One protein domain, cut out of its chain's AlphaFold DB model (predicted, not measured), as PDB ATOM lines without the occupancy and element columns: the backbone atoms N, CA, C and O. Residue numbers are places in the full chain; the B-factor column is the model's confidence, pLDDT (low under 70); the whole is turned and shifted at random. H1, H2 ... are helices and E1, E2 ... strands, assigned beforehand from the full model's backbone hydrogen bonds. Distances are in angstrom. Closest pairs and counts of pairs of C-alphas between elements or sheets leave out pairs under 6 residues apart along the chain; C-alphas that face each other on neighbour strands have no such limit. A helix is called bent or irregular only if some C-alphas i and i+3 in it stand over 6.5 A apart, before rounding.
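Overview. This is residues 145 to 173 and 193 to 313 of the 313 residues of an uncharacterized protein of Morchella conica CCBAS932 (UniProt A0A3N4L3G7). A strongly twisted, curled sheet of four strands has a long bent helix, H2, over it; H2b, the second arm of H2, crosses slantwise over E1 and E4, and the first arm, H2a, only grazes the sheet. The short helices H3 and H4 are by H2a, away from the sheet, while H1 is off the sheet, with a long loop folding back along it, and the tail of residues 164 to 173 sticks out and adds to the length. The printed part has 150 residues, with four named strands and four named helices in the order E1 E2 E3 H1 H2 E4 H3 H4; the mixed sheet has the order E3 E2 E1 E4, and the class is mixed, helices and strands. The whole is loose, with a radius of gyration of the C-alphas of 19.0 A, and flat, spanning 74 by 45 by 24 A.

Arrangement. In the sheet, E1, residues 150 to 159, and E2, residues 193 to 200, are inner strands and antiparallel neighbours at 164 degrees, with N 156 and O 196 2.8 A apart, within hydrogen-bond range. E3, residues 211 to 214, is an edge strand, antiparallel to E2 at 159 degrees, with N 212 and O 197 2.8 A apart; E2 and E3 form a hairpin. E4, residues 292 to 294, is the other edge strand, parallel to E1 at 27 degrees, with N 151 and O 292 2.8 A apart. The pairing is staggered: E1 pairs with E4 over residues 150 to 152 and with E2 over residues 152 to 159. H2, residues 264 to 287, was assigned as one helix by its hydrogen bonds but is bent, with C-alphas 274 and 277 7.1 A apart. Its arm H2a, residues 264 to 274, is irregular, with C-alphas 270 and 273 6.8 A apart, and only grazes the sheet with residues 267 to 271; the closest C-alphas of H2a and E3 are those of Ile 271 and His 212, 7.3 A apart. The arm H2b, residues 277 to 287, is at a tilt of 37 degrees to H2a, only just steep. H2b is on the sheet over E1 and E4, at a height over the sheet of 10.2 A and slantwise to the strands, at 50 degrees to E1 on the local plane, which is fitted to just 6 C-alphas. The closest C-alphas of H2b and E4 are those of Ala 280 and Ile 293, 7.6 A apart. H3, residues 299 to 302, touches H2a, the closest C-alphas being those of Ala 300 and Trp 264, 4.2 A apart. H4, residues 304 to 310, is close to H2a but not clearly touching, the C-alphas of Gln 306 and Arg 268 being 7.1 A apart, at a shallow tilt of 14 degrees, the same way. H1, residues 221 to 239, is not on the sheet; it is near H2a and apart from H4. Every O i to N i+4 pair is within hydrogen-bond range in H1 and H2b, against 5 of 7 in H2a and 1 of 3 in H4, which has 2 of 4 O i to N i+3 pairs within range; H3 is too short for an i+4 pair.

Along the chain. E1 begins at C-alpha 150 (-26.276, 4.335, -18.513) and is 28.3 A long; E2 is 22.1 A, E3 10.0 A and E4 6.4 A. H1 is 26.9 A long and ends at C-alpha 239 (-55.310, 17.464, -4.307). H2a is 14.4 A, H2b 15.3 A and H3 5.5 A; H4 is 10.3 A, ending at C-alpha 310 (-38.543, 11.557, -13.561).

Size, cuts and confidence. The C-alphas farthest apart are those of Arg 173 and Ile 240, 74.1 A. Without residues 164 to 173, which stand free, the body spans 48 by 41 by 22 A. Residues 174 to 192 are cut out, leaving 32.5 A between C-alphas 173 and 193. The link H1 to H2 is long, with 24 residues. The mean pLDDT of the printed part is 72.8, and 63 residues are under 70, among them residues 160 to 173, 234 to 261 and 303 to 313.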
ATOM      1  N   GLN A 145     -27.321  -0.012 -28.105       89.44
ATOM      2  CA  GLN A 145     -27.296   1.004 -27.050       89.44
ATOM      3  C   GLN A 145     -25.851   1.344 -26.660       89.44
ATOM      4  O   GLN A 145     -25.058   0.440 -26.375       89.44
ATOM      5  N   ASP A 146     -25.529   2.636 -26.552       90.81
ATOM      6  CA  ASP A 146     -24.295   3.052 -25.888       90.81
ATOM      7  C   ASP A 146     -24.463   2.908 -24.370       90.81
ATOM      8  O   ASP A 146     -25.264   3.590 -23.728       90.81
ATOM      9  N   TRP A 147     -23.718   1.971 -23.792       91.62
ATOM     10  CA  TRP A 147     -23.759   1.667 -22.363       91.62
ATOM     11  C   TRP A 147     -23.025   2.704 -21.507       91.62
ATOM     12  O   TRP A 147     -23.130   2.662 -20.282       91.62
ATOM     13  N   ARG A 148     -22.289   3.637 -22.125       91.50
ATOM     14  CA  ARG A 148     -21.592   4.730 -21.427       91.50
ATOM     15  C   ARG A 148     -22.548   5.796 -20.900       91.50
ATOM     16  O   ARG A 148     -22.184   6.513 -19.973       91.50
ATOM     17  N   ASP A 149     -23.747   5.860 -21.470       88.56
ATOM     18  CA  ASP A 149     -24.804   6.792 -21.078       88.56
ATOM     19  C   ASP A 149     -25.685   6.228 -19.955       88.56
ATOM     20  O   ASP A 149     -26.625   6.880 -19.510       88.56
ATOM     21  N   ILE A 150     -25.419   5.007 -19.487       92.06
ATOM     22  CA  ILE A 150     -26.276   4.335 -18.513       92.06
ATOM     23  C   ILE A 150     -25.704   4.486 -17.103       92.06
ATOM     24  O   ILE A 150     -24.581   4.062 -16.822       92.06
ATOM     25  N   ILE A 151     -26.515   5.032 -16.197       93.69
ATOM     26  CA  ILE A 151     -26.289   4.960 -14.754       93.69
ATOM     27  C   ILE A 151     -26.918   3.661 -14.267       93.69
ATOM     28  O   ILE A 151     -28.141   3.519 -14.274       93.69
ATOM     29  N   PHE A 152     -26.095   2.713 -13.830       94.38
ATOM     30  CA  PHE A 152     -26.587   1.484 -13.215       94.38
ATOM     31  C   PHE A 152     -26.665   1.659 -11.707       94.38
ATOM     32  O   PHE A 152     -25.712   2.129 -11.088       94.38
ATOM     33  N   THR A 153     -27.769   1.226 -11.111       93.88
ATOM     34  CA  THR A 153     -27.959   1.240  -9.659       93.88
ATOM     35  C   THR A 153     -28.363  -0.141  -9.173       93.88
ATOM     36  O   THR A 153     -29.127  -0.823  -9.859       93.88
ATOM     37  N   ASP A 154     -27.893  -0.547  -7.999       91.06
ATOM     38  CA  ASP A 154     -28.310  -1.809  -7.380       91.06
ATOM     39  C   ASP A 154     -28.173  -1.754  -5.854       91.06
ATOM     40  O   ASP A 154     -27.407  -0.951  -5.301       91.06
ATOM     41  N   GLU A 155     -28.879  -2.658  -5.175       87.81
ATOM     42  CA  GLU A 155     -28.717  -2.923  -3.753       87.81
ATOM     43  C   GLU A 155     -28.002  -4.247  -3.496       87.81
ATOM     44  O   GLU A 155     -28.359  -5.313  -3.997       87.81
ATOM     45  N   SER A 156     -27.031  -4.210  -2.589       84.62
ATOM     46  CA  SER A 156     -26.322  -5.400  -2.133       84.62
ATOM     47  C   SER A 156     -26.271  -5.475  -0.612       84.62
ATOM     48  O   SER A 156     -26.444  -4.487   0.103       84.62
ATOM     49  N   TYR A 157     -26.039  -6.679  -0.097       79.69
ATOM     50  CA  TYR A 157     -25.834  -6.912   1.327       79.69
ATOM     51  C   TYR A 157     -24.387  -7.313   1.581       79.69
ATOM     52  O   TYR A 157     -23.907  -8.309   1.039       79.69
ATOM     53  N   PHE A 158     -23.733  -6.595   2.485       76.06
ATOM     54  CA  PHE A 158     -22.450  -6.984   3.047       76.06
ATOM     55  C   PHE A 158     -22.678  -7.695   4.379       76.06
ATOM     56  O   PHE A 158     -23.326  -7.168   5.282       76.06
ATOM     57  N   GLU A 159     -22.159  -8.912   4.513       73.31
ATOM     58  CA  GLU A 159     -22.207  -9.668   5.766       73.31
ATOM     59  C   GLU A 159     -20.882  -9.457   6.520       73.31
ATOM     60  O   GLU A 159     -19.817  -9.796   6.010       73.31
ATOM     61  N   THR A 160     -20.922  -8.898   7.736       64.50
ATOM     62  CA  THR A 160     -19.722  -8.646   8.568       64.50
ATOM     63  C   THR A 160     -19.151  -9.923   9.181       64.50
ATOM     64  O   THR A 160     -17.996  -9.967   9.599       64.50
ATOM     65  N   SER A 161     -19.937 -11.002   9.208       57.53
ATOM     66  CA  SER A 161     -19.414 -12.354   9.361       57.53
ATOM     67  C   SER A 161     -20.248 -13.350   8.562       57.53
ATOM     68  O   SER A 161     -21.426 -13.117   8.306       57.53
ATOM     69  N   ASN A 162     -19.619 -14.463   8.173       51.88
ATOM     70  CA  ASN A 162     -20.188 -15.535   7.356       51.88
ATOM     71  C   ASN A 162     -21.453 -16.157   7.993       51.88
ATOM     72  O   ASN A 162     -21.404 -17.216   8.632       51.88
ATOM     73  N   LEU A 163     -22.613 -15.523   7.801       51.47
ATOM     74  CA  LEU A 163     -23.913 -16.066   8.194       51.47
ATOM     75  C   LEU A 163     -24.288 -17.237   7.274       51.47
ATOM     76  O   LEU A 163     -24.935 -18.190   7.724       51.47
ATOM     77  N   ARG A 164     -23.830 -17.208   6.012       48.56
ATOM     78  CA  ARG A 164     -24.198 -18.185   4.974       48.56
ATOM     79  C   ARG A 164     -23.138 -19.241   4.643       48.56
ATOM     80  O   ARG A 164     -23.516 -20.359   4.285       48.56
ATOM     81  N   GLU A 165     -21.843 -18.995   4.854       50.56
ATOM     82  CA  GLU A 165     -20.782 -19.984   4.568       50.56
ATOM     83  C   GLU A 165     -20.278 -20.717   5.819       50.56
ATOM     84  O   GLU A 165     -19.099 -20.770   6.150       50.56
ATOM     85  N   ARG A 166     -21.196 -21.366   6.542       48.12
ATOM     86  CA  ARG A 166     -20.864 -22.141   7.756       48.12
ATOM     87  C   ARG A 166     -20.390 -23.573   7.512       48.12
ATOM     88  O   ARG A 166     -20.439 -24.415   8.411       48.12
ATOM     89  N   ARG A 167     -19.918 -23.884   6.310       48.44
ATOM     90  CA  ARG A 167     -19.197 -25.127   6.021       48.44
ATOM     91  C   ARG A 167     -18.176 -24.799   4.949       48.44
ATOM     92  O   ARG A 167     -18.580 -24.621   3.806       48.44
ATOM     93  N   VAL A 168     -16.889 -24.829   5.285       49.19
ATOM     94  CA  VAL A 168     -15.892 -25.240   4.295       49.19
ATOM     95  C   VAL A 168     -16.344 -26.632   3.852       49.19
ATOM     96  O   VAL A 168     -16.227 -27.614   4.591       49.19
ATOM     97  N   ARG A 169     -17.086 -26.698   2.744       49.62
ATOM     98  CA  ARG A 169     -17.633 -27.956   2.245       49.62
ATOM     99  C   ARG A 169     -16.462 -28.702   1.627       49.62
ATOM    100  O   ARG A 169     -15.937 -28.267   0.614       49.62
ATOM    101  N   GLY A 170     -16.096 -29.828   2.233       54.31
ATOM    102  CA  GLY A 170     -15.137 -30.758   1.643       54.31
ATOM    103  C   GLY A 170     -13.671 -30.398   1.861       54.31
ATOM    104  O   GLY A 170     -12.920 -30.425   0.897       54.31
ATOM    105  N   VAL A 171     -13.261 -30.114   3.106       57.09
ATOM    106  CA  VAL A 171     -11.851 -30.315   3.492       57.09
ATOM    107  C   VAL A 171     -11.580 -31.814   3.431       57.09
ATOM    108  O   VAL A 171     -12.223 -32.590   4.154       57.09
ATOM    109  N   LEU A 172     -10.673 -32.226   2.551       58.50
ATOM    110  CA  LEU A 172     -10.206 -33.604   2.491       58.50
ATOM    111  C   LEU A 172      -9.216 -33.816   3.640       58.50
ATOM    112  O   LEU A 172      -8.289 -33.045   3.847       58.50
ATOM    113  N   ARG A 173      -9.477 -34.831   4.464       62.25
ATOM    114  CA  ARG A 173      -8.672 -35.163   5.646       62.25
ATOM    115  C   ARG A 173      -8.464 -36.663   5.715       62.25
ATOM    116  O   ARG A 173      -9.359 -37.415   5.312       62.25
ATOM    117  N   THR A 193     -25.675  -7.968   8.951       69.50
ATOM    118  CA  THR A 193     -25.797  -7.656   7.523       69.50
ATOM    119  C   THR A 193     -26.031  -6.169   7.367       69.50
ATOM    120  O   THR A 193     -26.954  -5.634   7.980       69.50
ATOM    121  N   VAL A 194     -25.233  -5.526   6.530       75.75
ATOM    122  CA  VAL A 194     -25.376  -4.123   6.154       75.75
ATOM    123  C   VAL A 194     -25.905  -4.084   4.729       75.75
ATOM    124  O   VAL A 194     -25.327  -4.712   3.846       75.75
ATOM    125  N   MET A 195     -27.020  -3.392   4.506       79.88
ATOM    126  CA  MET A 195     -27.550  -3.180   3.160       79.88
ATOM    127  C   MET A 195     -26.953  -1.894   2.593       79.88
ATOM    128  O   MET A 195     -26.888  -0.872   3.276       79.88
ATOM    129  N   PHE A 196     -26.523  -1.967   1.348       86.44
ATOM    130  CA  PHE A 196     -25.830  -0.921   0.622       86.44
ATOM    131  C   PHE A 196     -26.558  -0.676  -0.696       86.44
ATOM    132  O   PHE A 196     -26.869  -1.636  -1.392       86.44
ATOM    133  N   TRP A 197     -26.797   0.585  -1.030       91.50
ATOM    134  CA  TRP A 197     -27.168   1.027  -2.371       91.50
ATOM    135  C   TRP A 197     -25.981   1.764  -2.985       91.50
ATOM    136  O   TRP A 197     -25.286   2.501  -2.282       91.50
ATOM    137  N   GLY A 198     -25.764   1.598  -4.285       93.81
ATOM    138  CA  GLY A 198     -24.759   2.365  -5.010       93.81
ATOM    139  C   GLY A 198     -25.109   2.542  -6.479       93.81
ATOM    140  O   GLY A 198     -25.851   1.744  -7.053       93.81
ATOM    141  N   ALA A 199     -24.532   3.584  -7.073       94.81
ATOM    142  CA  ALA A 199     -24.598   3.851  -8.501       94.81
ATOM    143  C   ALA A 199     -23.225   3.673  -9.158       94.81
ATOM    144  O   ALA A 199     -22.192   3.950  -8.549       94.81
ATOM    145  N   ILE A 200     -23.216   3.247 -10.419       94.75
ATOM    146  CA  ILE A 200     -22.031   3.243 -11.273       94.75
ATOM    147  C   ILE A 200     -22.337   3.902 -12.615       94.75
ATOM    148  O   ILE A 200     -23.410   3.713 -13.187       94.75
ATOM    149  N   LEU A 201     -21.368   4.664 -13.114       92.75
ATOM    150  CA  LEU A 201     -21.428   5.347 -14.398       92.75
ATOM    151  C   LEU A 201     -20.050   5.294 -15.063       92.75
ATOM    152  O   LEU A 201     -19.017   5.398 -14.399       92.75
ATOM    153  N   TYR A 202     -20.032   5.114 -16.380       92.62
ATOM    154  CA  TYR A 202     -18.793   5.049 -17.144       92.62
ATOM    155  C   TYR A 202     -18.005   6.365 -17.064       92.62
ATOM    156  O   TYR A 202     -18.552   7.441 -17.290       92.62
ATOM    157  N   GLY A 203     -16.697   6.263 -16.817       90.19
ATOM    158  CA  GLY A 203     -15.790   7.414 -16.765       90.19
ATOM    159  C   GLY A 203     -15.677   8.086 -15.394       90.19
ATOM    160  O   GLY A 203     -14.896   9.020 -15.274       90.19
ATOM    161  N   TYR A 204     -16.392   7.591 -14.381       90.44
ATOM    162  CA  TYR A 204     -16.308   8.079 -13.004       90.44
ATOM    163  C   TYR A 204     -15.568   7.076 -12.119       90.44
ATOM    164  O   TYR A 204     -15.750   5.858 -12.239       90.44
ATOM    165  N   ALA A 205     -14.741   7.578 -11.207       90.31
ATOM    166  CA  ALA A 205     -14.149   6.765 -10.160       90.31
ATOM    167  C   ALA A 205     -15.203   6.409  -9.101       90.31
ATOM    168  O   ALA A 205     -16.122   7.174  -8.818       90.31
ATOM    169  N   GLY A 206     -15.044   5.256  -8.444       85.88
ATOM    170  CA  GLY A 206     -15.977   4.822  -7.395       85.88
ATOM    171  C   GLY A 206     -16.103   5.808  -6.226       85.88
ATOM    172  O   GLY A 206     -17.153   5.875  -5.601       85.88
ATOM    173  N   SER A 207     -15.063   6.601  -5.950       88.75
ATOM    174  CA  SER A 207     -15.080   7.660  -4.931       88.75
ATOM    175  C   SER A 207     -15.917   8.883  -5.314       88.75
ATOM    176  O   SER A 207     -16.257   9.674  -4.442       88.75
ATOM    177  N   GLU A 208     -16.219   9.058  -6.599       87.88
ATOM    178  CA  GLU A 208     -17.009  10.175  -7.134       87.88
ATOM    179  C   GLU A 208     -18.493   9.813  -7.264       87.88
ATOM    180  O   GLU A 208     -19.332  10.671  -7.532       87.88
ATOM    181  N   LEU A 209     -18.823   8.533  -7.087       93.19
ATOM    182  CA  LEU A 209     -20.161   8.005  -7.273       93.19
ATOM    183  C   LEU A 209     -20.885   7.874  -5.930       93.19
ATOM    184  O   LEU A 209     -20.292   7.467  -4.926       93.19
ATOM    185  N   PRO A 210     -22.183   8.204  -5.889       94.81
ATOM    186  CA  PRO A 210     -22.931   8.177  -4.654       94.81
ATOM    187  C   PRO A 210     -23.198   6.745  -4.192       94.81
ATOM    188  O   PRO A 210     -23.459   5.830  -4.980       94.81
ATOM    189  N   TYR A 211     -23.222   6.586  -2.876       93.44
ATOM    190  CA  TYR A 211     -23.651   5.365  -2.219       93.44
ATOM    191  C   TYR A 211     -24.436   5.677  -0.949       93.44
ATOM    192  O   TYR A 211     -24.329   6.759  -0.368       93.44
ATOM    193  N   HIS A 212     -25.214   4.702  -0.489       89.38
ATOM    194  CA  HIS A 212     -25.973   4.802   0.748       89.38
ATOM    195  C   HIS A 212     -25.890   3.505   1.546       89.38
ATOM    196  O   HIS A 212     -26.033   2.412   1.005       89.38
ATOM    197  N   ILE A 213     -25.698   3.627   2.859       86.31
ATOM    198  CA  ILE A 213     -25.705   2.493   3.784       86.31
ATOM    199  C   ILE A 213     -26.974   2.560   4.627       86.31
ATOM    200  O   ILE A 213     -27.140   3.465   5.448       86.31
ATOM    201  N   TYR A 214     -27.847   1.568   4.479       75.94
ATOM    202  CA  TYR A 214     -29.061   1.479   5.281       75.94
ATOM    203  C   TYR A 214     -28.729   0.950   6.673       75.94
ATOM    204  O   TYR A 214     -28.331  -0.205   6.839       75.94
ATOM    205  N   LYS A 215     -28.932   1.793   7.687       66.25
ATOM    206  CA  LYS A 215     -28.736   1.427   9.098       66.25
ATOM    207  C   LYS A 215     -29.915   0.610   9.633       66.25
ATOM    208  O   LYS A 215     -29.699  -0.472  10.159       66.25
ATOM    209  N   MET A 216     -31.141   1.070   9.389       57.41
ATOM    210  CA  MET A 216     -32.426   0.357   9.415       57.41
ATOM    211  C   MET A 216     -33.429   1.234   8.635       57.41
ATOM    212  O   MET A 216     -33.274   2.455   8.603       57.41
ATOM    213  N   PRO A 217     -34.450   0.668   7.975       54.69
ATOM    214  CA  PRO A 217     -35.336   1.463   7.119       54.69
ATOM    215  C   PRO A 217     -36.216   2.470   7.904       54.69
ATOM    216  O   PRO A 217     -36.417   3.575   7.424       54.69
ATOM    217  N   TYR A 218     -36.635   2.146   9.135       59.25
ATOM    218  CA  TYR A 218     -37.085   3.125  10.144       59.25
ATOM    219  C   TYR A 218     -36.442   2.728  11.472       59.25
ATOM    220  O   TYR A 218     -36.535   1.556  11.854       59.25
ATOM    221  N   GLU A 219     -35.765   3.654  12.141       55.38
ATOM    222  CA  GLU A 219     -35.110   3.402  13.424       55.38
ATOM    223  C   GLU A 219     -36.133   3.458  14.569       55.38
ATOM    224  O   GLU A 219     -35.979   2.751  15.567       55.38
ATOM    225  N   THR A 220     -37.236   4.207  14.398       63.53
ATOM    226  CA  THR A 220     -38.308   4.333  15.402       63.53
ATOM    227  C   THR A 220     -39.723   4.438  14.793       63.53
ATOM    228  O   THR A 220     -39.882   4.936  13.678       63.53
ATOM    229  N   PRO A 221     -40.794   4.056  15.528       68.12
ATOM    230  CA  PRO A 221     -42.185   4.310  15.117       68.12
ATOM    231  C   PRO A 221     -42.502   5.794  14.879       68.12
ATOM    232  O   PRO A 221     -43.383   6.127  14.092       68.12
ATOM    233  N   ARG A 222     -41.762   6.695  15.539       72.81
ATOM    234  CA  ARG A 222     -41.899   8.149  15.391       72.81
ATOM    235  C   ARG A 222     -41.463   8.625  14.005       72.81
ATOM    236  O   ARG A 222     -42.134   9.476  13.432       72.81
ATOM    237  N   GLU A 223     -40.390   8.059  13.453       67.44
ATOM    238  CA  GLU A 223     -39.946   8.351  12.081       67.44
ATOM    239  C   GLU A 223     -40.964   7.880  11.044       67.44
ATOM    240  O   GLU A 223     -41.237   8.590  10.081       67.44
ATOM    241  N   GLN A 224     -41.565   6.708  11.264       69.44
ATOM    242  CA  GLN A 224     -42.606   6.183  10.384       69.44
ATOM    243  C   GLN A 224     -43.871   7.055  10.419       69.44
ATOM    244  O   GLN A 224     -44.441   7.349   9.371       69.44
ATOM    245  N   ALA A 225     -44.293   7.500  11.608       75.69
ATOM    246  CA  ALA A 225     -45.426   8.411  11.756       75.69
ATOM    247  C   ALA A 225     -45.151   9.772  11.099       75.69
ATOM    248  O   ALA A 225     -46.006  10.285  10.388       75.69
ATOM    249  N   LEU A 226     -43.945  10.324  11.271       76.88
ATOM    250  CA  LEU A 226     -43.549  11.580  10.634       76.88
ATOM    251  C   LEU A 226     -43.547  11.471   9.103       76.88
ATOM    252  O   LEU A 226     -44.081  12.354   8.439       76.88
ATOM    253  N   ALA A 227     -42.997  10.384   8.554       72.00
ATOM    254  CA  ALA A 227     -43.026  10.114   7.118       72.00
ATOM    255  C   ALA A 227     -44.466  10.063   6.586       72.00
ATOM    256  O   ALA A 227     -44.763  10.690   5.575       72.00
ATOM    257  N   LEU A 228     -45.373   9.388   7.300       73.88
ATOM    258  CA  LEU A 228     -46.789   9.338   6.935       73.88
ATOM    259  C   LEU A 228     -47.449  10.724   6.995       73.88
ATOM    260  O   LEU A 228     -48.190  11.082   6.085       73.88
ATOM    261  N   THR A 229     -47.156  11.527   8.020       77.88
ATOM    262  CA  THR A 229     -47.676  12.898   8.136       77.88
ATOM    263  C   THR A 229     -47.185  13.791   6.996       77.88
ATOM    264  O   THR A 229     -47.978  14.519   6.405       77.88
ATOM    265  N   MET A 230     -45.894  13.732   6.657       74.25
ATOM    266  CA  MET A 230     -45.321  14.508   5.548       74.25
ATOM    267  C   MET A 230     -45.927  14.107   4.202       74.25
ATOM    268  O   MET A 230     -46.242  14.968   3.387       74.25
ATOM    269  N   LEU A 231     -46.123  12.805   4.004       71.19
ATOM    270  CA  LEU A 231     -46.733  12.220   2.819       71.19
ATOM    271  C   LEU A 231     -48.195  12.661   2.643       71.19
ATOM    272  O   LEU A 231     -48.591  13.044   1.546       71.19
ATOM    273  N   LEU A 232     -48.985  12.640   3.720       70.88
ATOM    274  CA  LEU A 232     -50.364  13.131   3.706       70.88
ATOM    275  C   LEU A 232     -50.411  14.636   3.415       70.88
ATOM    276  O   LEU A 232     -51.189  15.063   2.575       70.88
ATOM    277  N   ALA A 233     -49.513  15.430   4.003       72.25
ATOM    278  CA  ALA A 233     -49.422  16.861   3.713       72.25
ATOM    279  C   ALA A 233     -48.949  17.173   2.274       72.25
ATOM    280  O   ALA A 233     -49.247  18.236   1.728       72.25
ATOM    281  N   GLU A 234     -48.157  16.297   1.650       67.56
ATOM    282  CA  GLU A 234     -47.812  16.377   0.223       67.56
ATOM    283  C   GLU A 234     -49.033  16.043  -0.645       67.56
ATOM    284  O   GLU A 234     -49.373  16.826  -1.527       67.56
ATOM    285  N   TYR A 235     -49.748  14.962  -0.324       63.75
ATOM    286  CA  TYR A 235     -51.001  14.588  -0.982       63.75
ATOM    287  C   TYR A 235     -52.053  15.698  -0.909       63.75
ATOM    288  O   TYR A 235     -52.596  16.087  -1.938       63.75
ATOM    289  N   ASP A 236     -52.285  16.273   0.271       65.31
ATOM    290  CA  ASP A 236     -53.272  17.339   0.468       65.31
ATOM    291  C   ASP A 236     -52.947  18.587  -0.371       65.31
ATOM    292  O   ASP A 236     -53.851  19.265  -0.857       65.31
ATOM    293  N   ARG A 237     -51.659  18.875  -0.607       64.44
ATOM    294  CA  ARG A 237     -51.224  19.960  -1.504       64.44
ATOM    295  C   ARG A 237     -51.432  19.624  -2.980       64.44
ATOM    296  O   ARG A 237     -51.769  20.517  -3.753       64.44
ATOM    297  N   GLU A 238     -51.247  18.367  -3.376       58.53
ATOM    298  CA  GLU A 238     -51.479  17.911  -4.752       58.53
ATOM    299  C   GLU A 238     -52.972  17.793  -5.099       58.53
ATOM    300  O   GLU A 238     -53.355  18.069  -6.232       58.53
ATOM    301  N   VAL A 239     -53.842  17.480  -4.130       53.59
ATOM    302  CA  VAL A 239     -55.310  17.464  -4.307       53.59
ATOM    303  C   VAL A 239     -55.859  18.850  -4.678       53.59
ATOM    304  O   VAL A 239     -56.867  18.943  -5.377       53.59
ATOM    305  N   ILE A 240     -55.180  19.929  -4.274       52.03
ATOM    306  CA  ILE A 240     -55.562  21.315  -4.600       52.03
ATOM    307  C   ILE A 240     -55.242  21.673  -6.070       52.03
ATOM    308  O   ILE A 240     -55.884  22.560  -6.623       52.03
ATOM    309  N   ASN A 241     -54.318  20.965  -6.734       49.31
ATOM    310  CA  ASN A 241     -54.014  21.105  -8.169       49.31
ATOM    311  C   ASN A 241     -53.835  19.715  -8.814       49.31
ATOM    312  O   ASN A 241     -52.704  19.286  -9.071       49.31
ATOM    313  N   PRO A 242     -54.933  18.980  -9.056       49.06
ATOM    314  CA  PRO A 242     -54.856  17.573  -9.415       49.06
ATOM    315  C   PRO A 242     -54.366  17.390 -10.856       49.06
ATOM    316  O   PRO A 242     -54.965  17.906 -11.799       49.06
ATOM    317  N   ILE A 243     -53.300  16.604 -11.028       49.94
ATOM    318  CA  ILE A 243     -52.885  16.091 -12.345       49.94
ATOM    319  C   ILE A 243     -53.695  14.828 -12.699       49.94
ATOM    320  O   ILE A 243     -53.986  14.633 -13.869       49.94
ATOM    321  N   GLU A 244     -54.130  14.032 -11.709       50.47
ATOM    322  CA  GLU A 244     -55.121  12.941 -11.810       50.47
ATOM    323  C   GLU A 244     -55.665  12.601 -10.396       50.47
ATOM    324  O   GLU A 244     -54.914  12.712  -9.422       50.47
ATOM    325  N   PRO A 245     -56.938  12.181 -10.233       48.81
ATOM    326  CA  PRO A 245     -57.483  11.768  -8.936       48.81
ATOM    327  C   PRO A 245     -56.896  10.412  -8.504       48.81
ATOM    328  O   PRO A 245     -57.268   9.361  -9.024       48.81
ATOM    329  N   GLY A 246     -55.957  10.436  -7.554       56.12
ATOM    330  CA  GLY A 246     -55.254   9.252  -7.053       56.12
ATOM    331  C   GLY A 246     -55.720   8.791  -5.669       56.12
ATOM    332  O   GLY A 246     -56.196   9.577  -4.859       56.12
ATOM    333  N   ILE A 247     -55.546   7.497  -5.383       59.03
ATOM    334  CA  ILE A 247     -55.688   6.918  -4.036       59.03
ATOM    335  C   ILE A 247     -54.660   7.592  -3.106       59.03
ATOM    336  O   ILE A 247     -53.505   7.731  -3.524       59.03
ATOM    337  N   PRO A 248     -55.026   7.968  -1.862       60.09
ATOM    338  CA  PRO A 248     -54.086   8.561  -0.921       60.09
ATOM    339  C   PRO A 248     -52.864   7.652  -0.738       60.09
ATOM    340  O   PRO A 248     -53.012   6.428  -0.625       60.09
ATOM    341  N   PRO A 249     -51.653   8.224  -0.728       62.31
ATOM    342  CA  PRO A 249     -50.434   7.444  -0.706       62.31
ATOM    343  C   PRO A 249     -50.352   6.651   0.599       62.31
ATOM    344  O   PRO A 249     -50.534   7.176   1.695       62.31
ATOM    345  N   GLN A 250     -50.076   5.355   0.475       61.06
ATOM    346  CA  GLN A 250     -49.889   4.465   1.614       61.06
ATOM    347  C   GLN A 250     -48.432   4.020   1.672       61.06
ATOM    348  O   GLN A 250     -47.841   3.595   0.673       61.06
ATOM    349  N   LEU A 251     -47.848   4.085   2.869       61.56
ATOM    350  CA  LEU A 251     -46.612   3.368   3.144       61.56
ATOM    351  C   LEU A 251     -46.930   1.872   3.075       61.56
ATOM    352  O   LEU A 251     -47.848   1.394   3.739       61.56
ATOM    353  N   LEU A 252     -46.183   1.125   2.263       58.75
ATOM    354  CA  LEU A 252     -46.353  -0.323   2.199       58.75
ATOM    355  C   LEU A 252     -45.991  -0.928   3.559       58.75
ATOM    356  O   LEU A 252     -44.822  -0.942   3.953       58.75
ATOM    357  N   GLU A 253     -46.990  -1.461   4.267       47.75
ATOM    358  CA  GLU A 253     -46.739  -2.218   5.487       47.75
ATOM    359  C   GLU A 253     -45.856  -3.427   5.172       47.75
ATOM    360  O   GLU A 253     -46.126  -4.251   4.289       47.75
ATOM    361  N   ARG A 254     -44.766  -3.557   5.927       56.62
ATOM    362  CA  ARG A 254     -43.879  -4.709   5.803       56.62
ATOM    363  C   ARG A 254     -44.650  -5.961   6.199       56.62
ATOM    364  O   ARG A 254     -45.193  -6.043   7.299       56.62
ATOM    365  N   LYS A 255     -44.629  -6.995   5.349       47.69
ATOM    366  CA  LYS A 255     -45.124  -8.323   5.745       47.69
ATOM    367  C   LYS A 255     -44.400  -8.745   7.028       47.69
ATOM    368  O   LYS A 255     -43.177  -8.863   7.002       47.69
ATOM    369  N   LYS A 256     -45.150  -9.044   8.102       41.44
ATOM    370  CA  LYS A 256     -44.644  -9.424   9.446       41.44
ATOM    371  C   LYS A 256     -43.505 -10.462   9.445       41.44
ATOM    372  O   LYS A 256     -42.713 -10.500  10.380       41.44
ATOM    373  N   ASN A 257     -43.386 -11.267   8.384       37.94
ATOM    374  CA  ASN A 257     -42.421 -12.364   8.264       37.94
ATOM    375  C   ASN A 257     -41.214 -12.082   7.342       37.94
ATOM    376  O   ASN A 257     -40.380 -12.970   7.165       37.94
ATOM    377  N   ARG A 258     -41.089 -10.893   6.733       44.34
ATOM    378  CA  ARG A 258     -39.900 -10.507   5.946       44.34
ATOM    379  C   ARG A 258     -39.088  -9.457   6.703       44.34
ATOM    380  O   ARG A 258     -39.527  -8.325   6.869       44.34
ATOM    381  N   LYS A 259     -37.891  -9.842   7.159       41.50
ATOM    382  CA  LYS A 259     -36.888  -8.905   7.682       41.50
ATOM    383  C   LYS A 259     -36.128  -8.292   6.503       41.50
ATOM    384  O   LYS A 259     -35.502  -9.031   5.750       41.50
ATOM    385  N   GLY A 260     -36.171  -6.966   6.380       52.59
ATOM    386  CA  GLY A 260     -35.458  -6.207   5.347       52.59
ATOM    387  C   GLY A 260     -36.312  -5.857   4.123       52.59
ATOM    388  O   GLY A 260     -37.214  -6.605   3.745       52.59
ATOM    389  N   GLY A 261     -36.020  -4.692   3.541       57.00
ATOM    390  CA  GLY A 261     -36.711  -4.102   2.392       57.00
ATOM    391  C   GLY A 261     -36.892  -2.593   2.571       57.00
ATOM    392  O   GLY A 261     -37.325  -2.147   3.637       57.00
ATOM    393  N   ILE A 262     -36.527  -1.830   1.545       70.44
ATOM    394  CA  ILE A 262     -36.710  -0.377   1.458       70.44
ATOM    395  C   ILE A 262     -38.077  -0.140   0.811       70.44
ATOM    396  O   ILE A 262     -38.420  -0.817  -0.158       70.44
ATOM    397  N   ASP A 263     -38.890   0.753   1.376       75.94
ATOM    398  CA  ASP A 263     -40.135   1.161   0.724       75.94
ATOM    399  C   ASP A 263     -39.881   2.300  -0.274       75.94
ATOM    400  O   ASP A 263     -38.820   2.924  -0.288       75.94
ATOM    401  N   TRP A 264     -40.859   2.555  -1.142       77.81
ATOM    402  CA  TRP A 264     -40.730   3.546  -2.209       77.81
ATOM    403  C   TRP A 264     -40.459   4.965  -1.679       77.81
ATOM    404  O   TRP A 264     -39.809   5.748  -2.371       77.81
ATOM    405  N   TYR A 265     -40.937   5.291  -0.471       77.44
ATOM    406  CA  TYR A 265     -40.775   6.606   0.146       77.44
ATOM    407  C   TYR A 265     -39.346   6.781   0.655       77.44
ATOM    408  O   TYR A 265     -38.683   7.746   0.294       77.44
ATOM    409  N   ILE A 266     -38.815   5.809   1.402       78.50
ATOM    410  CA  ILE A 266     -37.407   5.810   1.825       78.50
ATOM    411  C   ILE A 266     -36.490   5.854   0.603       78.50
ATOM    412  O   ILE A 266     -35.502   6.585   0.614       78.50
ATOM    413  N   TYR A 267     -36.805   5.089  -0.446       84.88
ATOM    414  CA  TYR A 267     -36.040   5.121  -1.688       84.88
ATOM    415  C   TYR A 267     -36.059   6.525  -2.311       84.88
ATOM    416  O   TYR A 267     -35.008   7.082  -2.616       84.88
ATOM    417  N   ARG A 268     -37.229   7.163  -2.402       84.81
ATOM    418  CA  ARG A 268     -37.358   8.535  -2.912       84.81
ATOM    419  C   ARG A 268     -36.534   9.540  -2.096       84.81
ATOM    420  O   ARG A 268     -35.700  10.245  -2.656       84.81
ATOM    421  N   GLU A 269     -36.737   9.562  -0.781       83.62
ATOM    422  CA  GLU A 269     -36.167  10.575   0.115       83.62
ATOM    423  C   GLU A 269     -34.674  10.378   0.398       83.62
ATOM    424  O   GLU A 269     -33.948  11.351   0.578       83.62
ATOM    425  N   ARG A 270     -34.192   9.129   0.471       85.38
ATOM    426  CA  ARG A 270     -32.793   8.837   0.842       85.38
ATOM    427  C   ARG A 270     -31.893   8.524  -0.342       85.38
ATOM    428  O   ARG A 270     -30.680   8.613  -0.185       85.38
ATOM    429  N   ILE A 271     -32.466   8.146  -1.484       89.38
ATOM    430  CA  ILE A 271     -31.712   7.729  -2.668       89.38
ATOM    431  C   ILE A 271     -32.003   8.642  -3.850       89.38
ATOM    432  O   ILE A 271     -31.091   9.297  -4.346       89.38
ATOM    433  N   MET A 272     -33.258   8.724  -4.299       89.50
ATOM    434  CA  MET A 272     -33.563   9.406  -5.560       89.50
ATOM    435  C   MET A 272     -33.213  10.893  -5.507       89.50
ATOM    436  O   MET A 272     -32.427  11.370  -6.322       89.50
ATOM    437  N   TYR A 273     -33.765  11.611  -4.527       87.81
ATOM    438  CA  TYR A 273     -33.574  13.055  -4.397       87.81
ATOM    439  C   TYR A 273     -32.151  13.471  -4.013       87.81
ATOM    440  O   TYR A 273     -31.612  14.350  -4.683       87.81
ATOM    441  N   PRO A 274     -31.511  12.888  -2.983       91.00
ATOM    442  CA  PRO A 274     -30.203  13.370  -2.553       91.00
ATOM    443  C   PRO A 274     -29.031  12.808  -3.361       91.00
ATOM    444  O   PRO A 274     -27.960  13.405  -3.331       91.00
ATOM    445  N   LEU A 275     -29.189  11.665  -4.040       93.75
ATOM    446  CA  LEU A 275     -28.059  10.935  -4.626       93.75
ATOM    447  C   LEU A 275     -28.214  10.711  -6.133       93.75
ATOM    448  O   LEU A 275     -27.364  11.136  -6.911       93.75
ATOM    449  N   LEU A 276     -29.293  10.050  -6.557       91.94
ATOM    450  CA  LEU A 276     -29.422   9.564  -7.932       91.94
ATOM    451  C   LEU A 276     -29.710  10.680  -8.945       91.94
ATOM    452  O   LEU A 276     -29.057  10.753  -9.983       91.94
ATOM    453  N   PHE A 277     -30.669  11.562  -8.661       90.69
ATOM    454  CA  PHE A 277     -31.000  12.663  -9.569       90.69
ATOM    455  C   PHE A 277     -29.903  13.725  -9.661       90.69
ATOM    456  O   PHE A 277     -29.599  14.130 -10.783       90.69
ATOM    457  N   PRO A 278     -29.246  14.136  -8.559       91.81
ATOM    458  CA  PRO A 278     -28.082  15.009  -8.650       91.81
ATOM    459  C   PRO A 278     -26.966  14.418  -9.516       91.81
ATOM    460  O   PRO A 278     -26.405  15.134 -10.339       91.81
ATOM    461  N   LEU A 279     -26.690  13.111  -9.401       91.62
ATOM    462  CA  LEU A 279     -25.722  12.436 -10.271       91.62
ATOM    463  C   LEU A 279     -26.135  12.511 -11.747       91.62
ATOM    464  O   LEU A 279     -25.302  12.815 -12.596       91.62
ATOM    465  N   ALA A 280     -27.403  12.236 -12.057       90.12
ATOM    466  CA  ALA A 280     -27.896  12.274 -13.431       90.12
ATOM    467  C   ALA A 280     -27.807  13.682 -14.042       90.12
ATOM    468  O   ALA A 280     -27.341  13.829 -15.171       90.12
ATOM    469  N   LEU A 281     -28.187  14.715 -13.285       89.00
ATOM    470  CA  LEU A 281     -28.060  16.110 -13.713       89.00
ATOM    471  C   LEU A 281     -26.594  16.491 -13.937       89.00
ATOM    472  O   LEU A 281     -26.250  16.975 -15.013       89.00
ATOM    473  N   LEU A 282     -25.719  16.179 -12.978       89.06
ATOM    474  CA  LEU A 282     -24.286  16.446 -13.090       89.06
ATOM    475  C   LEU A 282     -23.675  15.754 -14.312       89.06
ATOM    476  O   LEU A 282     -22.910  16.364 -15.059       89.06
ATOM    477  N   ALA A 283     -24.007  14.483 -14.540       88.44
ATOM    478  CA  ALA A 283     -23.500  13.731 -15.680       88.44
ATOM    479  C   ALA A 283     -23.969  14.339 -17.010       88.44
ATOM    480  O   ALA A 283     -23.161  14.492 -17.929       88.44
ATOM    481  N   LYS A 284     -25.243  14.741 -17.092       87.31
ATOM    482  CA  LYS A 284     -25.821  15.421 -18.259       87.31
ATOM    483  C   LYS A 284     -25.109  16.743 -18.546       87.31
ATOM    484  O   LYS A 284     -24.711  16.976 -19.684       87.31
ATOM    485  N   GLU A 285     -24.881  17.564 -17.524       87.56
ATOM    486  CA  GLU A 285     -24.195  18.858 -17.644       87.56
ATOM    487  C   GLU A 285     -22.717  18.705 -18.025       87.56
ATOM    488  O   GLU A 285     -22.222  19.414 -18.897       87.56
ATOM    489  N   THR A 286     -22.013  17.753 -17.409       85.00
ATOM    490  CA  THR A 286     -20.555  17.615 -17.568       85.00
ATOM    491  C   THR A 286     -20.177  16.938 -18.882       85.00
ATOM    492  O   THR A 286     -19.157  17.260 -19.487       85.00
ATOM    493  N   THR A 287     -20.977  15.967 -19.328       81.94
ATOM    494  CA  THR A 287     -20.645  15.145 -20.502       81.94
ATOM    495  C   THR A 287     -21.450  15.504 -21.745       81.94
ATOM    496  O   THR A 287     -21.127  15.014 -22.828       81.94
ATOM    497  N   ASN A 288     -22.489  16.339 -21.603       80.31
ATOM    498  CA  ASN A 288     -23.486  16.630 -22.636       80.31
ATOM    499  C   ASN A 288     -24.127  15.358 -23.235       80.31
ATOM    500  O   ASN A 288     -24.551  15.338 -24.391       80.31
ATOM    501  N   ARG A 289     -24.162  14.267 -22.457       79.00
ATOM    502  CA  ARG A 289     -24.784  12.993 -22.832       79.00
ATOM    503  C   ARG A 289     -26.192  12.919 -22.278       79.00
ATOM    504  O   ARG A 289     -26.477  13.401 -21.181       79.00
ATOM    505  N   ASN A 290     -27.068  12.259 -23.026       82.12
ATOM    506  CA  ASN A 290     -28.400  11.948 -22.538       82.12
ATOM    507  C   ASN A 290     -28.335  10.692 -21.663       82.12
ATOM    508  O   ASN A 290     -28.449   9.575 -22.162       82.12
ATOM    509  N   VAL A 291     -28.089  10.887 -20.369       86.75
ATOM    510  CA  VAL A 291     -27.944   9.782 -19.419       86.75
ATOM    511  C   VAL A 291     -29.277   9.112 -19.101       86.75
ATOM    512  O   VAL A 291     -30.292   9.767 -18.868       86.75
ATOM    513  N   ILE A 292     -29.260   7.782 -19.046       89.00
ATOM    514  CA  ILE A 292     -30.413   6.939 -18.732       89.00
ATOM    515  C   ILE A 292     -30.149   6.237 -17.403       89.00
ATOM    516  O   ILE A 292     -29.117   5.595 -17.211       89.00
ATOM    517  N   ILE A 293     -31.108   6.317 -16.488       90.50
ATOM    518  CA  ILE A 293     -31.061   5.598 -15.212       90.50
ATOM    519  C   ILE A 293     -31.617   4.185 -15.410       90.50
ATOM    520  O   ILE A 293     -32.734   4.013 -15.905       90.50
ATOM    521  N   MET A 294     -30.855   3.174 -14.994       90.12
ATOM    522  CA  MET A 294     -31.253   1.770 -15.023       90.12
ATOM    523  C   MET A 294     -31.395   1.205 -13.605       90.12
ATOM    524  O   MET A 294     -30.415   1.041 -12.882       90.12
ATOM    525  N   GLU A 295     -32.630   0.830 -13.274       89.00
ATOM    526  CA  GLU A 295     -33.037   0.217 -12.006       89.00
ATOM    527  C   GLU A 295     -33.635  -1.179 -12.241       89.00
ATOM    528  O   GLU A 295     -34.045  -1.532 -13.355       89.00
ATOM    529  N   ASP A 296     -33.715  -1.988 -11.183       83.69
ATOM    530  CA  ASP A 296     -34.399  -3.275 -11.241       83.69
ATOM    531  C   ASP A 296     -35.937  -3.108 -11.289       83.69
ATOM    532  O   ASP A 296     -36.504  -2.016 -11.213       83.69
ATOM    533  N   ASN A 297     -36.653  -4.225 -11.415       81.62
ATOM    534  CA  ASN A 297     -38.109  -4.220 -11.533       81.62
ATOM    535  C   ASN A 297     -38.830  -4.213 -10.165       81.62
ATOM    536  O   ASN A 297     -39.969  -4.696 -10.089       81.62
ATOM    537  N   ALA A 298     -38.183  -3.749  -9.087       77.94
ATOM    538  CA  ALA A 298     -38.763  -3.738  -7.753       77.94
ATOM    539  C   ALA A 298     -40.049  -2.895  -7.707       77.94
ATOM    540  O   ALA A 298     -40.138  -1.838  -8.337       77.94
ATOM    541  N   PRO A 299     -41.062  -3.311  -6.918       73.00
ATOM    542  CA  PRO A 299     -42.285  -2.527  -6.746       73.00
ATOM    543  C   PRO A 299     -42.023  -1.096  -6.262       73.00
ATOM    544  O   PRO A 299     -42.782  -0.190  -6.598       73.00
ATOM    545  N   ALA A 300     -40.936  -0.893  -5.509       73.56
ATOM    546  CA  ALA A 300     -40.529   0.414  -5.020       73.56
ATOM    547  C   ALA A 300     -40.195   1.403  -6.148       73.56
ATOM    548  O   ALA A 300     -40.382   2.587  -5.923       73.56
ATOM    549  N   HIS A 301     -39.784   0.951  -7.341       75.88
ATOM    550  CA  HIS A 301     -39.359   1.805  -8.468       75.88
ATOM    551  C   HIS A 301     -40.501   2.225  -9.411       75.88
ATOM    552  O   HIS A 301     -40.287   2.932 -10.404       75.88
ATOM    553  N   LYS A 302     -41.718   1.726  -9.160       70.50
ATOM    554  CA  LYS A 302     -42.893   1.904 -10.029       70.50
ATOM    555  C   LYS A 302     -43.976   2.783  -9.417       70.50
ATOM    556  O   LYS A 302     -45.097   2.807  -9.918       70.50
ATOM    557  N   HIS A 303     -43.677   3.463  -8.316       66.12
ATOM    558  CA  HIS A 303     -44.686   4.239  -7.614       66.12
ATOM    559  C   HIS A 303     -44.992   5.545  -8.362       66.12
ATOM    560  O   HIS A 303     -44.077   6.228  -8.823       66.12
ATOM    561  N   GLN A 304     -46.270   5.924  -8.469       62.31
ATOM    562  CA  GLN A 304     -46.708   7.089  -9.258       62.31
ATOM    563  C   GLN A 304     -45.996   8.393  -8.854       62.31
ATOM    564  O   GLN A 304     -45.578   9.163  -9.715       62.31
ATOM    565  N   TYR A 305     -45.719   8.559  -7.557       59.38
ATOM    566  CA  TYR A 305     -45.016   9.712  -6.979       59.38
ATOM    567  C   TYR A 305     -43.541   9.835  -7.384       59.38
ATOM    568  O   TYR A 305     -42.928  10.874  -7.170       59.38
ATOM    569  N   GLN A 306     -42.953   8.801  -7.989       63.06
ATOM    570  CA  GLN A 306     -41.610   8.877  -8.571       63.06
ATOM    571  C   GLN A 306     -41.645   9.383 -10.021       63.06
ATOM    572  O   GLN A 306     -40.653   9.906 -10.529       63.06
ATOM    573  N   THR A 307     -42.795   9.273 -10.692       59.62
ATOM    574  CA  THR A 307     -42.966   9.639 -12.108       59.62
ATOM    575  C   THR A 307     -42.960  11.152 -12.316       59.62
ATOM    576  O   THR A 307     -42.472  11.627 -13.339       59.62
ATOM    577  N   ILE A 308     -43.452  11.918 -11.336       56.53
ATOM    578  CA  ILE A 308     -43.542  13.386 -11.398       56.53
ATOM    579  C   ILE A 308     -42.151  14.015 -11.554       56.53
ATOM    580  O   ILE A 308     -41.959  14.899 -12.387       56.53
ATOM    581  N   PHE A 309     -41.162  13.522 -10.806       55.03
ATOM    582  CA  PHE A 309     -39.791  14.033 -10.866       55.03
ATOM    583  C   PHE A 309     -38.954  13.424 -11.991       55.03
ATOM    584  O   PHE A 309     -38.139  14.135 -12.569       55.03
ATOM    585  N   ARG A 310     -39.195  12.163 -12.381       62.81
ATOM    586  CA  ARG A 310     -38.543  11.557 -13.561       62.81
ATOM    587  C   ARG A 310     -38.800  12.329 -14.860       62.81
ATOM    588  O   ARG A 310     -38.030  12.193 -15.792       62.81
ATOM    589  N   ARG A 311     -39.871  13.128 -14.937       56.72
ATOM    590  CA  ARG A 311     -40.148  14.011 -16.086       56.72
ATOM    591  C   ARG A 311     -39.318  15.304 -16.091       56.72
ATOM    592  O   ARG A 311     -39.335  16.008 -17.093       56.72
ATOM    593  N   ARG A 312     -38.670  15.652 -14.974       51.78
ATOM    594  CA  ARG A 312     -37.912  16.904 -14.788       51.78
ATOM    595  C   ARG A 312     -36.397  16.744 -14.975       51.78
ATOM    596  O   ARG A 312     -35.711  17.758 -15.047       51.78
ATOM    597  N   VAL A 313     -35.896  15.509 -15.030       47.81
ATOM    598  CA  VAL A 313     -34.479  15.142 -15.234       47.81
ATOM    599  C   VAL A 313     -34.328  14.572 -16.641       47.81
ATOM    600  O   VAL A 313     -33.422  15.029 -17.387       47.81
TER     601      VAL A 313